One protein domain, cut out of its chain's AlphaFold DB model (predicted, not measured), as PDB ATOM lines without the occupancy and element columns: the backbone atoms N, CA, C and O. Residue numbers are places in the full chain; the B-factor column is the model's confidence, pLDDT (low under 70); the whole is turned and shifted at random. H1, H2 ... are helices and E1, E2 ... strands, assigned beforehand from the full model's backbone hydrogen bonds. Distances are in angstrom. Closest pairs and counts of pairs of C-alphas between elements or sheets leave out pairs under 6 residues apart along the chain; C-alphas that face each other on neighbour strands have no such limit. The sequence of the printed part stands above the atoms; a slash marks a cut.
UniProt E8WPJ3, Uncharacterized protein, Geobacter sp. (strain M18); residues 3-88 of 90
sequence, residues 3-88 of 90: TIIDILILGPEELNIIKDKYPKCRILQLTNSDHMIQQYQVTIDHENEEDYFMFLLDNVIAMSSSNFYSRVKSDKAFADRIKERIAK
ATOM      1  N   THR A   3      45.703  -3.604  15.434       91.62
ATOM      2  CA  THR A   3      44.871  -4.249  16.452       91.62
ATOM      3  C   THR A   3      44.699  -5.715  16.071       91.62
ATOM      4  O   THR A   3      44.253  -6.017  14.962       91.62
ATOM      5  N   ILE A   4      45.076  -6.613  16.975       93.38
ATOM      6  CA  ILE A   4      44.841  -8.051  16.861       93.38
ATOM      7  C   ILE A   4      43.496  -8.337  17.520       93.38
ATOM      8  O   ILE A   4      43.278  -7.933  18.661       93.38
ATOM      9  N   ILE A   5      42.604  -9.022  16.810       94.62
ATOM     10  CA  ILE A   5      41.362  -9.570  17.362       94.62
ATOM     11  C   ILE A   5      41.399 -11.063  17.088       94.62
ATOM     12  O   ILE A   5      41.453 -11.466  15.928       94.62
ATOM     13  N   ASP A   6      41.391 -11.863  18.141       94.88
ATOM     14  CA  ASP A   6      41.511 -13.312  18.044       94.88
ATOM     15  C   ASP A   6      40.538 -14.003  18.995       94.88
ATOM     16  O   ASP A   6      40.137 -13.435  20.012       94.88
ATOM     17  N   ILE A   7      40.150 -15.225  18.648       95.69
ATOM     18  CA  ILE A   7      39.294 -16.071  19.476       95.69
ATOM     19  C   ILE A   7      40.141 -17.233  19.969       95.69
ATOM     20  O   ILE A   7      40.683 -17.993  19.165       95.69
ATOM     21  N   LEU A   8      40.228 -17.353  21.290       95.00
ATOM     22  CA  LEU A   8      41.037 -18.339  21.987       95.00
ATOM     23  C   LEU A   8      40.155 -19.258  22.826       95.00
ATOM     24  O   LEU A   8      39.246 -18.795  23.514       95.00
ATOM     25  N   ILE A   9      40.441 -20.554  22.784       93.81
ATOM     26  CA  ILE A   9      39.789 -21.571  23.616       93.81
ATOM     27  C   ILE A   9      40.726 -21.929  24.775       93.81
ATOM     28  O   ILE A   9      41.647 -22.720  24.595       93.81
ATOM     29  N   LEU A  10      40.520 -21.324  25.945       92.50
ATOM     30  CA  LEU A  10      41.484 -21.342  27.054       92.50
ATOM     31  C   LEU A  10      40.845 -21.763  28.372       92.50
ATOM     32  O   LEU A  10      39.664 -21.494  28.616       92.50
ATOM     33  N   GLY A  11      41.650 -22.366  29.242       91.06
ATOM     34  CA  GLY A  11      41.354 -22.456  30.660       91.06
ATOM     35  C   GLY A  11      41.676 -21.149  31.402       91.06
ATOM     36  O   GLY A  11      42.144 -20.165  30.814       91.06
ATOM     37  N   PRO A  12      41.391 -21.097  32.714       88.12
ATOM     38  CA  PRO A  12      41.652 -19.918  33.534       88.12
ATOM     39  C   PRO A  12      43.149 -19.613  33.689       88.12
ATOM     40  O   PRO A  12      43.513 -18.444  33.803       88.12
ATOM     41  N   GLU A  13      44.012 -20.631  33.681       90.94
ATOM     42  CA  GLU A  13      45.463 -20.456  33.824       90.94
ATOM     43  C   GLU A  13      46.070 -19.834  32.566       90.94
ATOM     44  O   GLU A  13      46.774 -18.828  32.652       90.94
ATOM     45  N   GLU A  14      45.716 -20.344  31.387       92.31
ATOM     46  CA  GLU A  14      46.214 -19.810  30.121       92.31
ATOM     47  C   GLU A  14      45.706 -18.388  29.863       92.31
ATOM     48  O   GLU A  14      46.417 -17.554  29.298       92.31
ATOM     49  N   LEU A  15      44.495 -18.066  30.327       91.50
ATOM     50  CA  LEU A  15      43.981 -16.702  30.260       91.50
ATOM     51  C   LEU A  15      44.855 -15.718  31.054       91.50
ATOM     52  O   LEU A  15      45.039 -14.577  30.621       91.50
ATOM     53  N   ASN A  16      45.391 -16.140  32.202       92.81
ATOM     54  CA  ASN A  16      46.280 -15.301  33.003       92.81
ATOM     55  C   ASN A  16      47.609 -15.054  32.283       92.81
ATOM     56  O   ASN A  16      48.053 -13.913  32.253       92.81
ATOM     57  N   ILE A  17      48.162 -16.055  31.587       94.69
ATOM     58  CA  ILE A  17      49.384 -15.899  30.776       94.69
ATOM     59  C   ILE A  17      49.226 -14.758  29.751       94.69
ATOM     60  O   ILE A  17      50.123 -13.929  29.571       94.69
ATOM     61  N   ILE A  18      48.058 -14.661  29.109       93.81
ATOM     62  CA  ILE A  18      47.764 -13.592  28.143       93.81
ATOM     63  C   ILE A  18      47.628 -12.237  28.827       93.81
ATOM     64  O   ILE A  18      48.171 -11.250  28.331       93.81
ATOM     65  N   LYS A  19      46.913 -12.175  29.953       93.81
ATOM     66  CA  LYS A  19      46.747 -10.932  30.719       93.81
ATOM     67  C   LYS A  19      48.077 -10.411  31.253       93.81
ATOM     68  O   LYS A  19      48.293  -9.203  31.230       93.81
ATOM     69  N   ASP A  20      48.969 -11.301  31.668       94.81
ATOM     70  CA  ASP A  20      50.288 -10.947  32.185       94.81
ATOM     71  C   ASP A  20      51.179 -10.375  31.080       94.81
ATOM     72  O   ASP A  20      51.841  -9.352  31.271       94.81
ATOM     73  N   LYS A  21      51.156 -10.983  29.886       94.94
ATOM     74  CA  LYS A  21      51.902 -10.475  28.727       94.94
ATOM     75  C   LYS A  21      51.304  -9.182  28.168       94.94
ATOM     76  O   LYS A  21      52.047  -8.268  27.806       94.94
ATOM     77  N   TYR A  22      49.978  -9.107  28.095       93.75
ATOM     78  CA  TYR A  22      49.224  -8.011  27.492       93.75
ATOM     79  C   TYR A  22      48.251  -7.395  28.509       93.75
ATOM     80  O   TYR A  22      47.035  -7.524  28.365       93.75
ATOM     81  N   PRO A  23      48.739  -6.637  29.509       91.62
ATOM     82  CA  PRO A  23      47.903  -6.123  30.601       91.62
ATOM     83  C   PRO A  23      46.837  -5.115  30.153       91.62
ATOM     84  O   PRO A  23      45.906  -4.814  30.894       91.62
ATOM     85  N   LYS A  24      46.969  -4.574  28.936       93.00
ATOM     86  CA  LYS A  24      46.005  -3.650  28.322       93.00
ATOM     87  C   LYS A  24      45.053  -4.334  27.336       93.00
ATOM     88  O   LYS A  24      44.274  -3.635  26.687       93.00
ATOM     89  N   CYS A  25      45.124  -5.657  27.179       93.75
ATOM     90  CA  CYS A  25      44.218  -6.366  26.283       93.75
ATOM     91  C   CYS A  25      42.772  -6.280  26.786       93.75
ATOM     92  O   CYS A  25      42.499  -6.178  27.985       93.75
ATOM     93  N   ARG A  26      41.825  -6.318  25.850       95.19
ATOM     94  CA  ARG A  26      40.400  -6.446  26.163       95.19
ATOM     95  C   ARG A  26      40.001  -7.894  25.959       95.19
ATOM     96  O   ARG A  26      40.290  -8.462  24.910       95.19
ATOM     97  N   ILE A  27      39.332  -8.466  26.950       94.00
ATOM     98  CA  ILE A  27      38.892  -9.859  26.937       94.00
ATOM     99  C   ILE A  27      37.376  -9.872  27.073       94.00
ATOM    100  O   ILE A  27      36.832  -9.317  28.027       94.00
ATOM    101  N   LEU A  28      36.708 -10.521  26.124       94.56
ATOM    102  CA  LEU A  28      35.279 -10.798  26.167       94.56
ATOM    103  C   LEU A  28      35.078 -12.313  26.188       94.56
ATOM    104  O   LEU A  28      35.492 -13.006  25.263       94.56
ATOM    105  N   GLN A  29      34.440 -12.825  27.234       92.88
ATOM    106  CA  GLN A  29      34.028 -14.224  27.292       92.88
ATOM    107  C   GLN A  29      32.830 -14.440  26.359       92.88
ATOM    108  O   GLN A  29      31.838 -13.716  26.446       92.88
ATOM    109  N   LEU A  30      32.931 -15.412  25.453       91.12
ATOM    110  CA  LEU A  30      31.905 -15.708  24.446       91.12
ATOM    111  C   LEU A  30      30.982 -16.861  24.857       91.12
ATOM    112  O   LEU A  30      29.857 -16.955  24.370       91.12
ATOM    113  N   THR A  31      31.441 -17.742  25.746       87.88
ATOM    114  CA  THR A  31      30.682 -18.907  26.219       87.88
ATOM    115  C   THR A  31      30.235 -18.727  27.669       87.88
ATOM    116  O   THR A  31      31.041 -18.405  28.533       87.88
ATOM    117  N   ASN A  32      28.955 -18.991  27.951       72.69
ATOM    118  CA  ASN A  32      28.377 -18.998  29.305       72.69
ATOM    119  C   ASN A  32      28.159 -20.440  29.788       72.69
ATOM    120  O   ASN A  32      27.027 -20.858  30.020       72.69
ATOM    121  N   SER A  33      29.228 -21.232  29.857       73.25
ATOM    122  CA  SER A  33      29.154 -22.614  30.351       73.25
ATOM    123  C   SER A  33      29.894 -22.760  31.681       73.25
ATOM    124  O   SER A  33      30.788 -21.969  31.952       73.25
ATOM    125  N   ASP A  34      29.586 -23.782  32.480       67.75
ATOM    126  CA  ASP A  34      30.354 -24.129  33.695       67.75
ATOM    127  C   ASP A  34      31.610 -24.971  33.382       67.75
ATOM    128  O   ASP A  34      32.213 -25.585  34.262       67.75
ATOM    129  N   HIS A  35      32.017 -25.053  32.110       75.44
ATOM    130  CA  HIS A  35      33.212 -25.795  31.723       75.44
ATOM    131  C   HIS A  35      34.494 -25.057  32.140       75.44
ATOM    132  O   HIS A  35      34.560 -23.831  32.153       75.44
ATOM    133  N   MET A  36      35.558 -25.799  32.461       79.69
ATOM    134  CA  MET A  36      36.852 -25.179  32.790       79.69
ATOM    135  C   MET A  36      37.487 -24.463  31.591       79.69
ATOM    136  O   MET A  36      38.236 -23.511  31.778       79.69
ATOM    137  N   ILE A  37      37.175 -24.902  30.370       87.25
ATOM    138  CA  ILE A  37      37.660 -24.301  29.127       87.25
ATOM    139  C   ILE A  37      36.546 -23.439  28.535       87.25
ATOM    140  O   ILE A  37      35.411 -23.895  28.389       87.25
ATOM    141  N   GLN A  38      36.876 -22.201  28.176       90.75
ATOM    142  CA  GLN A  38      35.943 -21.213  27.640       90.75
ATOM    143  C   GLN A  38      36.506 -20.568  26.378       90.75
ATOM    144  O   GLN A  38      37.714 -20.566  26.139       90.75
ATOM    145  N   GLN A  39      35.619 -19.986  25.576       93.75
ATOM    146  CA  GLN A  39      36.010 -19.171  24.436       93.75
ATOM    147  C   GLN A  39      36.119 -17.707  24.854       93.75
ATOM    148  O   GLN A  39      35.176 -17.135  25.406       93.75
ATOM    149  N   TYR A  40      37.251 -17.091  24.537       94.12
ATOM    150  CA  TYR A  40      37.522 -15.685  24.786       94.12
ATOM    151  C   TYR A  40      37.862 -14.984  23.480       94.12
ATOM    152  O   TYR A  40      38.750 -15.416  22.751       94.12
ATOM    153  N   GLN A  41      37.197 -13.868  23.209       95.69
ATOM    154  CA  GLN A  41      37.684 -12.907  22.233       95.69
ATOM    155  C   GLN A  41      38.702 -12.001  22.920       95.69
ATOM    156  O   GLN A  41      38.363 -11.269  23.854       95.69
ATOM    157  N   VAL A  42      39.939 -12.030  22.439       95.12
ATOM    158  CA  VAL A  42      41.029 -11.186  22.918       95.12
ATOM    159  C   VAL A  42      41.308 -10.110  21.882       95.12
ATOM    160  O   VAL A  42      41.438 -10.382  20.691       95.12
ATOM    161  N   THR A  43      41.362  -8.862  22.334       96.06
ATOM    162  CA  THR A  43      41.728  -7.705  21.516       96.06
ATOM    163  C   THR A  43      42.980  -7.053  22.082       96.06
ATOM    164  O   THR A  43      42.987  -6.634  23.241       96.06
ATOM    165  N   ILE A  44      44.030  -6.966  21.269       94.62
ATOM    166  CA  ILE A  44      45.330  -6.401  21.644       94.62
ATOM    167  C   ILE A  44      45.640  -5.254  20.688       94.62
ATOM    168  O   ILE A  44      45.757  -5.450  19.478       94.62
ATOM    169  N   ASP A  45      45.751  -4.044  21.229       92.81
ATOM    170  CA  ASP A  45      46.039  -2.845  20.448       92.81
ATOM    171  C   ASP A  45      47.547  -2.642  20.262       92.81
ATOM    172  O   ASP A  45      48.341  -2.916  21.158       92.81
ATOM    173  N   HIS A  46      47.922  -2.081  19.109       86.56
ATOM    174  CA  HIS A  46      49.296  -1.693  18.763       86.56
ATOM    175  C   HIS A  46      50.332  -2.826  18.723       86.56
ATOM    176  O   HIS A  46      51.526  -2.556  18.829       86.56
ATOM    177  N   GLU A  47      49.908  -4.059  18.465       89.19
ATOM    178  CA  GLU A  47      50.792  -5.221  18.519       89.19
ATOM    179  C   GLU A  47      51.234  -5.696  17.124       89.19
ATOM    180  O   GLU A  47      50.670  -5.307  16.084       89.19
ATOM    181  N   ASN A  48      52.301  -6.495  17.096       90.19
ATOM    182  CA  ASN A  48      52.715  -7.261  15.929       90.19
ATOM    183  C   ASN A  48      52.117  -8.673  15.987       90.19
ATOM    184  O   ASN A  48      52.294  -9.413  16.948       90.19
ATOM    185  N   GLU A  49      51.415  -9.051  14.924       89.38
ATOM    186  CA  GLU A  49      50.758 -10.351  14.810       89.38
ATOM    187  C   GLU A  49      51.747 -11.525  14.807       89.38
ATOM    188  O   GLU A  49      51.443 -12.582  15.352       89.38
ATOM    189  N   GLU A  50      52.942 -11.348  14.236       89.12
ATOM    190  CA  GLU A  50      53.963 -12.400  14.239       89.12
ATOM    191  C   GLU A  50      54.511 -12.632  15.650       89.12
ATOM    192  O   GLU A  50      54.573 -13.777  16.093       89.12
ATOM    193  N   ASP A  51      54.798 -11.561  16.395       90.75
ATOM    194  CA  ASP A  51      55.254 -11.650  17.789       90.75
ATOM    195  C   ASP A  51      54.171 -12.254  18.696       90.75
ATOM    196  O   ASP A  51      54.473 -13.066  19.570       90.75
ATOM    197  N   TYR A  52      52.899 -11.923  18.447       93.50
ATOM    198  CA  TYR A  52      51.759 -12.547  19.117       93.50
ATOM    199  C   TYR A  52      51.689 -14.056  18.854       93.50
ATOM    200  O   TYR A  52      51.587 -14.837  19.797       93.50
ATOM    201  N   PHE A  53      51.797 -14.494  17.598       93.12
ATOM    202  CA  PHE A  53      51.780 -15.921  17.275       93.12
ATOM    203  C   PHE A  53      52.975 -16.682  17.847       93.12
ATOM    204  O   PHE A  53      52.802 -17.818  18.288       93.12
ATOM    205  N   MET A  54      54.159 -16.067  17.883       92.06
ATOM    206  CA  MET A  54      55.326 -16.668  18.534       92.06
ATOM    207  C   MET A  54      55.114 -16.787  20.041       92.06
ATOM    208  O   MET A  54      55.334 -17.856  20.594       92.06
ATOM    209  N   PHE A  55      54.578 -15.753  20.693       94.31
ATOM    210  CA  PHE A  55      54.213 -15.821  22.108       94.31
ATOM    211  C   PHE A  55      53.230 -16.961  22.404       94.31
ATOM    212  O   PHE A  55      53.425 -17.698  23.374       94.31
ATOM    213  N   LEU A  56      52.189 -17.130  21.580       94.38
ATOM    214  CA  LEU A  56      51.245 -18.228  21.769       94.38
ATOM    215  C   LEU A  56      51.924 -19.597  21.621       94.38
ATOM    216  O   LEU A  56      51.557 -20.539  22.325       94.38
ATOM    217  N   LEU A  57      52.881 -19.718  20.698       92.62
ATOM    218  CA  LEU A  57      53.627 -20.952  20.465       92.62
ATOM    219  C   LEU A  57      54.547 -21.268  21.647       92.62
ATOM    220  O   LEU A  57      54.473 -22.372  22.180       92.62
ATOM    221  N   ASP A  58      55.326 -20.284  22.098       92.12
ATOM    222  CA  ASP A  58      56.271 -20.410  23.212       92.12
ATOM    223  C   ASP A  58      55.555 -20.769  24.538       92.12
ATOM    224  O   ASP A  58      56.148 -21.378  25.424       92.12
ATOM    225  N   ASN A  59      54.267 -20.423  24.676       92.00
ATOM    226  CA  ASN A  59      53.436 -20.772  25.838       92.00
ATOM    227  C   ASN A  59      52.536 -21.998  25.607       92.00
ATOM    228  O   ASN A  59      51.669 -22.280  26.427       92.00
ATOM    229  N   VAL A  60      52.720 -22.732  24.504       90.31
ATOM    230  CA  VAL A  60      51.982 -23.971  24.180       90.31
ATOM    231  C   VAL A  60      50.457 -23.762  24.060       90.31
ATOM    232  O   VAL A  60      49.664 -24.691  24.193       90.31
ATOM    233  N   ILE A  61      50.019 -22.542  23.735       93.12
ATOM    234  CA  ILE A  61      48.598 -22.180  23.579       93.12
ATOM    235  C   ILE A  61      48.220 -21.809  22.140       93.12
ATOM    236  O   ILE A  61      47.062 -21.507  21.868       93.12
ATOM    237  N   ALA A  62      49.146 -21.873  21.182       92.06
ATOM    238  CA  ALA A  62      48.908 -21.482  19.786       92.06
ATOM    239  C   ALA A  62      47.720 -22.182  19.113       92.06
ATOM    240  O   ALA A  62      46.968 -21.550  18.379       92.06
ATOM    241  N   MET A  63      47.487 -23.465  19.396       90.81
ATOM    242  CA  MET A  63      46.373 -24.210  18.794       90.81
ATOM    243  C   MET A  63      44.997 -23.826  19.354       90.81
ATOM    244  O   MET A  63      43.982 -24.189  18.764       90.81
ATOM    245  N   SER A  64      44.949 -23.071  20.455       91.38
ATOM    246  CA  SER A  64      43.701 -22.489  20.959       91.38
ATOM    247  C   SER A  64      43.212 -21.310  20.112       91.38
ATOM    248  O   SER A  64      42.038 -20.959  20.199       91.38
ATOM    249  N   SER A  65      44.100 -20.711  19.305       94.69
ATOM    250  CA  SER A  65      43.844 -19.532  18.477       94.69
ATOM    251  C   SER A  65      43.233 -19.895  17.139       94.69
ATOM    252  O   SER A  65      43.834 -20.590  16.312       94.69
ATOM    253  N   SER A  66      42.050 -19.337  16.886       92.19
ATOM    254  CA  SER A  66      41.399 -19.424  15.583       92.19
ATOM    255  C   SER A  66      42.249 -18.770  14.491       92.19
ATOM    256  O   SER A  66      42.360 -19.318  13.388       92.19
ATOM    257  N   ASN A  67      42.882 -17.627  14.778       93.00
ATOM    258  CA  ASN A  67      43.725 -16.939  13.802       93.00
ATOM    259  C   ASN A  67      44.998 -17.725  13.494       93.00
ATOM    260  O   ASN A  67      45.320 -17.905  12.320       93.00
ATOM    261  N   PHE A  68      45.693 -18.238  14.513       93.25
ATOM    262  CA  PHE A  68      46.893 -19.055  14.330       93.25
ATOM    263  C   PHE A  68      46.570 -20.318  13.531       93.25
ATOM    264  O   PHE A  68      47.227 -20.603  12.531       93.25
ATOM    265  N   TYR A  69      45.513 -21.041  13.915       91.94
ATOM    266  CA  TYR A  69      45.080 -22.243  13.205       91.94
ATOM    267  C   TYR A  69      44.758 -21.947  11.736       91.94
ATOM    268  O   TYR A  69      45.214 -22.652  10.831       91.94
ATOM    269  N   SER A  70      44.013 -20.867  11.487       92.38
ATOM    270  CA  SER A  70      43.674 -20.434  10.130       92.38
ATOM    271  C   SER A  70      44.929 -20.089   9.330       92.38
ATOM    272  O   SER A  70      45.066 -20.550   8.197       92.38
ATOM    273  N   ARG A  71      45.878 -19.365   9.938       92.00
ATOM    274  CA  ARG A  71      47.159 -18.976   9.335       92.00
ATOM    275  C   ARG A  71      47.992 -20.192   8.947       92.00
ATOM    276  O   ARG A  71      48.419 -20.276   7.802       92.00
ATOM    277  N   VAL A  72      48.169 -21.158   9.853       92.50
ATOM    278  CA  VAL A  72      48.886 -22.416   9.574       92.50
ATOM    279  C   VAL A  72      48.236 -23.174   8.418       92.50
ATOM    280  O   VAL A  72      48.927 -23.746   7.578       92.50
ATOM    281  N   LYS A  73      46.903 -23.179   8.348       90.75
ATOM    282  CA  LYS A  73      46.177 -23.897   7.300       90.75
ATOM    283  C   LYS A  73      46.256 -23.206   5.935       90.75
ATOM    284  O   LYS A  73      46.286 -23.897   4.918       90.75
ATOM    285  N   SER A  74      46.243 -21.875   5.895       92.38
ATOM    286  CA  SER A  74      46.175 -21.105   4.644       92.38
ATOM    287  C   SER A  74      47.532 -20.667   4.096       92.38
ATOM    288  O   SER A  74      47.658 -20.461   2.891       92.38
ATOM    289  N   ASP A  75      48.535 -20.486   4.956       93.25
ATOM    290  CA  ASP A  75      49.850 -19.955   4.599       93.25
ATOM    291  C   ASP A  75      50.926 -21.029   4.792       93.25
ATOM    292  O   ASP A  75      51.380 -21.317   5.901       93.25
ATOM    293  N   LYS A  76      51.349 -21.622   3.671       91.94
ATOM    294  CA  LYS A  76      52.371 -22.671   3.656       91.94
ATOM    295  C   LYS A  76      53.715 -22.174   4.196       91.94
ATOM    296  O   LYS A  76      54.365 -22.905   4.936       91.94
ATOM    297  N   ALA A  77      54.124 -20.951   3.854       92.00
ATOM    298  CA  ALA A  77      55.400 -20.408   4.312       92.00
ATOM    299  C   ALA A  77      55.377 -20.179   5.826       92.00
ATOM    300  O   ALA A  77      56.343 -20.489   6.521       92.00
ATOM    301  N   PHE A  78      54.252 -19.696   6.361       90.44
ATOM    302  CA  PHE A  78      54.050 -19.619   7.803       90.44
ATOM    303  C   PHE A  78      54.128 -21.002   8.458       90.44
ATOM    304  O   PHE A  78      54.902 -21.184   9.395       90.44
ATOM    305  N   ALA A  79      53.388 -21.986   7.942       91.19
ATOM    306  CA  ALA A  79      53.370 -23.342   8.487       91.19
ATOM    307  C   ALA A  79      54.756 -24.005   8.490       91.19
ATOM    308  O   ALA A  79      55.130 -24.638   9.476       91.19
ATOM    309  N   ASP A  80      55.524 -23.853   7.411       91.81
ATOM    310  CA  ASP A  80      56.862 -24.433   7.303       91.81
ATOM    311  C   ASP A  80      57.837 -23.773   8.299       91.81
ATOM    312  O   ASP A  80      58.565 -24.486   8.989       91.81
ATOM    313  N   ARG A  81      57.759 -22.448   8.512       88.88
ATOM    314  CA  ARG A  81      58.541 -21.758   9.562       88.88
ATOM    315  C   ARG A  81      58.209 -22.248  10.974       88.88
ATOM    316  O   ARG A  81      59.112 -22.404  11.790       88.88
ATOM    317  N   ILE A  82      56.931 -22.498  11.270       89.38
ATOM    318  CA  ILE A  82      56.512 -23.039  12.574       89.38
ATOM    319  C   ILE A  82      57.071 -24.452  12.775       89.38
ATOM    320  O   ILE A  82      57.635 -24.737  13.829       89.38
ATOM    321  N   LYS A  83      56.987 -25.322  11.759       87.25
ATOM    322  CA  LYS A  83      57.563 -26.677  11.825       87.25
ATOM    323  C   LYS A  83      59.071 -26.652  12.052       87.25
ATOM    324  O   LYS A  83      59.564 -27.414  12.873       87.25
ATOM    325  N   GLU A  84      59.794 -25.785  11.345       87.75
ATOM    326  CA  GLU A  84      61.244 -25.635  11.519       87.75
ATOM    327  C   GLU A  84      61.622 -25.172  12.926       87.75
ATOM    328  O   GLU A  84      62.674 -25.561  13.426       87.75
ATOM    329  N   ARG A  85      60.796 -24.328  13.552       82.75
ATOM    330  CA  ARG A  85      61.026 -23.860  14.920       82.75
ATOM    331  C   ARG A  85      60.820 -24.986  15.928       82.75
ATOM    332  O   ARG A  85      61.721 -25.232  16.715       82.75
ATOM    333  N   ILE A  86      59.705 -25.710  15.824       81.69
ATOM    334  CA  ILE A  86      59.406 -26.859  16.694       81.69
ATOM    335  C   ILE A  86      60.504 -27.927  16.567       81.69
ATOM    336  O   ILE A  86      61.015 -28.407  17.567       81.69
ATOM    337  N   ALA A  87      60.937 -28.242  15.342       80.00
ATOM    338  CA  ALA A  87      61.973 -29.248  15.092       80.00
ATOM    339  C   ALA A  87      63.387 -28.856  15.569       80.00
ATOM    340  O   ALA A  87      64.291 -29.682  15.491       80.00
ATOM    341  N   LYS A  88      63.610 -27.602  15.984       69.00
ATOM    342  CA  LYS A  88      64.890 -27.121  16.537       69.00
ATOM    343  C   LYS A  88      64.909 -27.080  18.067       69.00
ATOM    344  O   LYS A  88      65.965 -26.796  18.626       69.00
TER     345      LYS A  88
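AT A GLANCE: This is residues 3 to 88 of the 90 residues of an uncharacterized protein of Geobacter sp. (strain M18) (UniProt E8WPJ3). A small, strongly twisted sheet of three strands has one helix, H1, along one face, and three more helices, H2, H3 and H4, lie beyond its E1 edge. H4 is the farthest out, and the link of the E2 and E3 hairpin lies toward the other end of the longest axis. The printed part has 86 residues, with four named helices and three named strands in the order E1 H1 E2 E3 H2 H3 H4; the sheet runs E1, E3, E2 and is antiparallel. The class is mixed, helices and strands. The whole is compact, with a radius of gyration of the C-alphas of 13.0 A, and rounded, spanning 37 by 28 by 22 A.

HOW THE PARTS SIT: The inner strand E3, residues 38 to 47, has the edge strands E1, residues 3 to 10, and E2, residues 26 to 29, as antiparallel neighbours. E1 and E3 stand at 155 degrees, with N 6 and O 42 within hydrogen-bond range at 2.9 A and N 40 and O 8 at 2.8 A. E1 bends by 51 degrees at residue 7. E2 and E3 form a hairpin at 167 degrees, with N 28 and O 41 within range at 2.9 A. H1, residues 12 to 21, is on the sheet at a height of 9.3 A, over E3 and only just over E1, on which 3 of its C-alphas fall; it runs along the strands, at 4 degrees to E3 on the local plane. This makes two layers, a helix on one face of a sheet. E1, H1 and E2 form a split strand-helix-strand unit, two strands running the same way with E3 between them, and its crossover is right-handed. H3, residues 66 to 74, only grazes the sheet with residues 66 to 68; the closest C-alphas of E1 and H3, those of Ile 7 and Ser 66, are 5.6 A apart. H2, residues 49 to 58, only grazes the sheet with residues 49 to 52, and is near H1. H2 and H3 are close but not clearly touching, about perpendicular at 80 degrees, with the closest C-alphas, Phe 53 and Phe 68, 6.5 A apart. H4, residues 76 to 86, is not on the sheet; it touches H3 only at the corner, the closest C-alphas being Val 72 and Ala 79 at 4.7 A, opposite ways at a steep tilt of 68 degrees, only just short of about perpendicular. H1 and H4 are apart. In H1, H2, H3 and H4 every O i to N i+4 pair is within hydrogen-bond range.

IN THESE COORDINATES: E1 begins at C-alpha 3 (44.871, -4.249, 16.452) and is 20.4 A long. E3 is 23.7 A, ending at C-alpha 47 (50.792, -5.221, 18.519), and E2 is 10.1 A. H1 is 14.7 A, H2 14.2 A, H3 12.1 A and H4 15.4 A, ending at C-alpha 86 (59.406, -26.859, 16.694).

THE WHOLE: The two C-alphas farthest apart, those of Asn 32 and Lys 88, are 39.5 A apart. The printed part has no cut, and no link is long. The mean pLDDT of the printed part is 90.5; residues 34 and 88 are under 70.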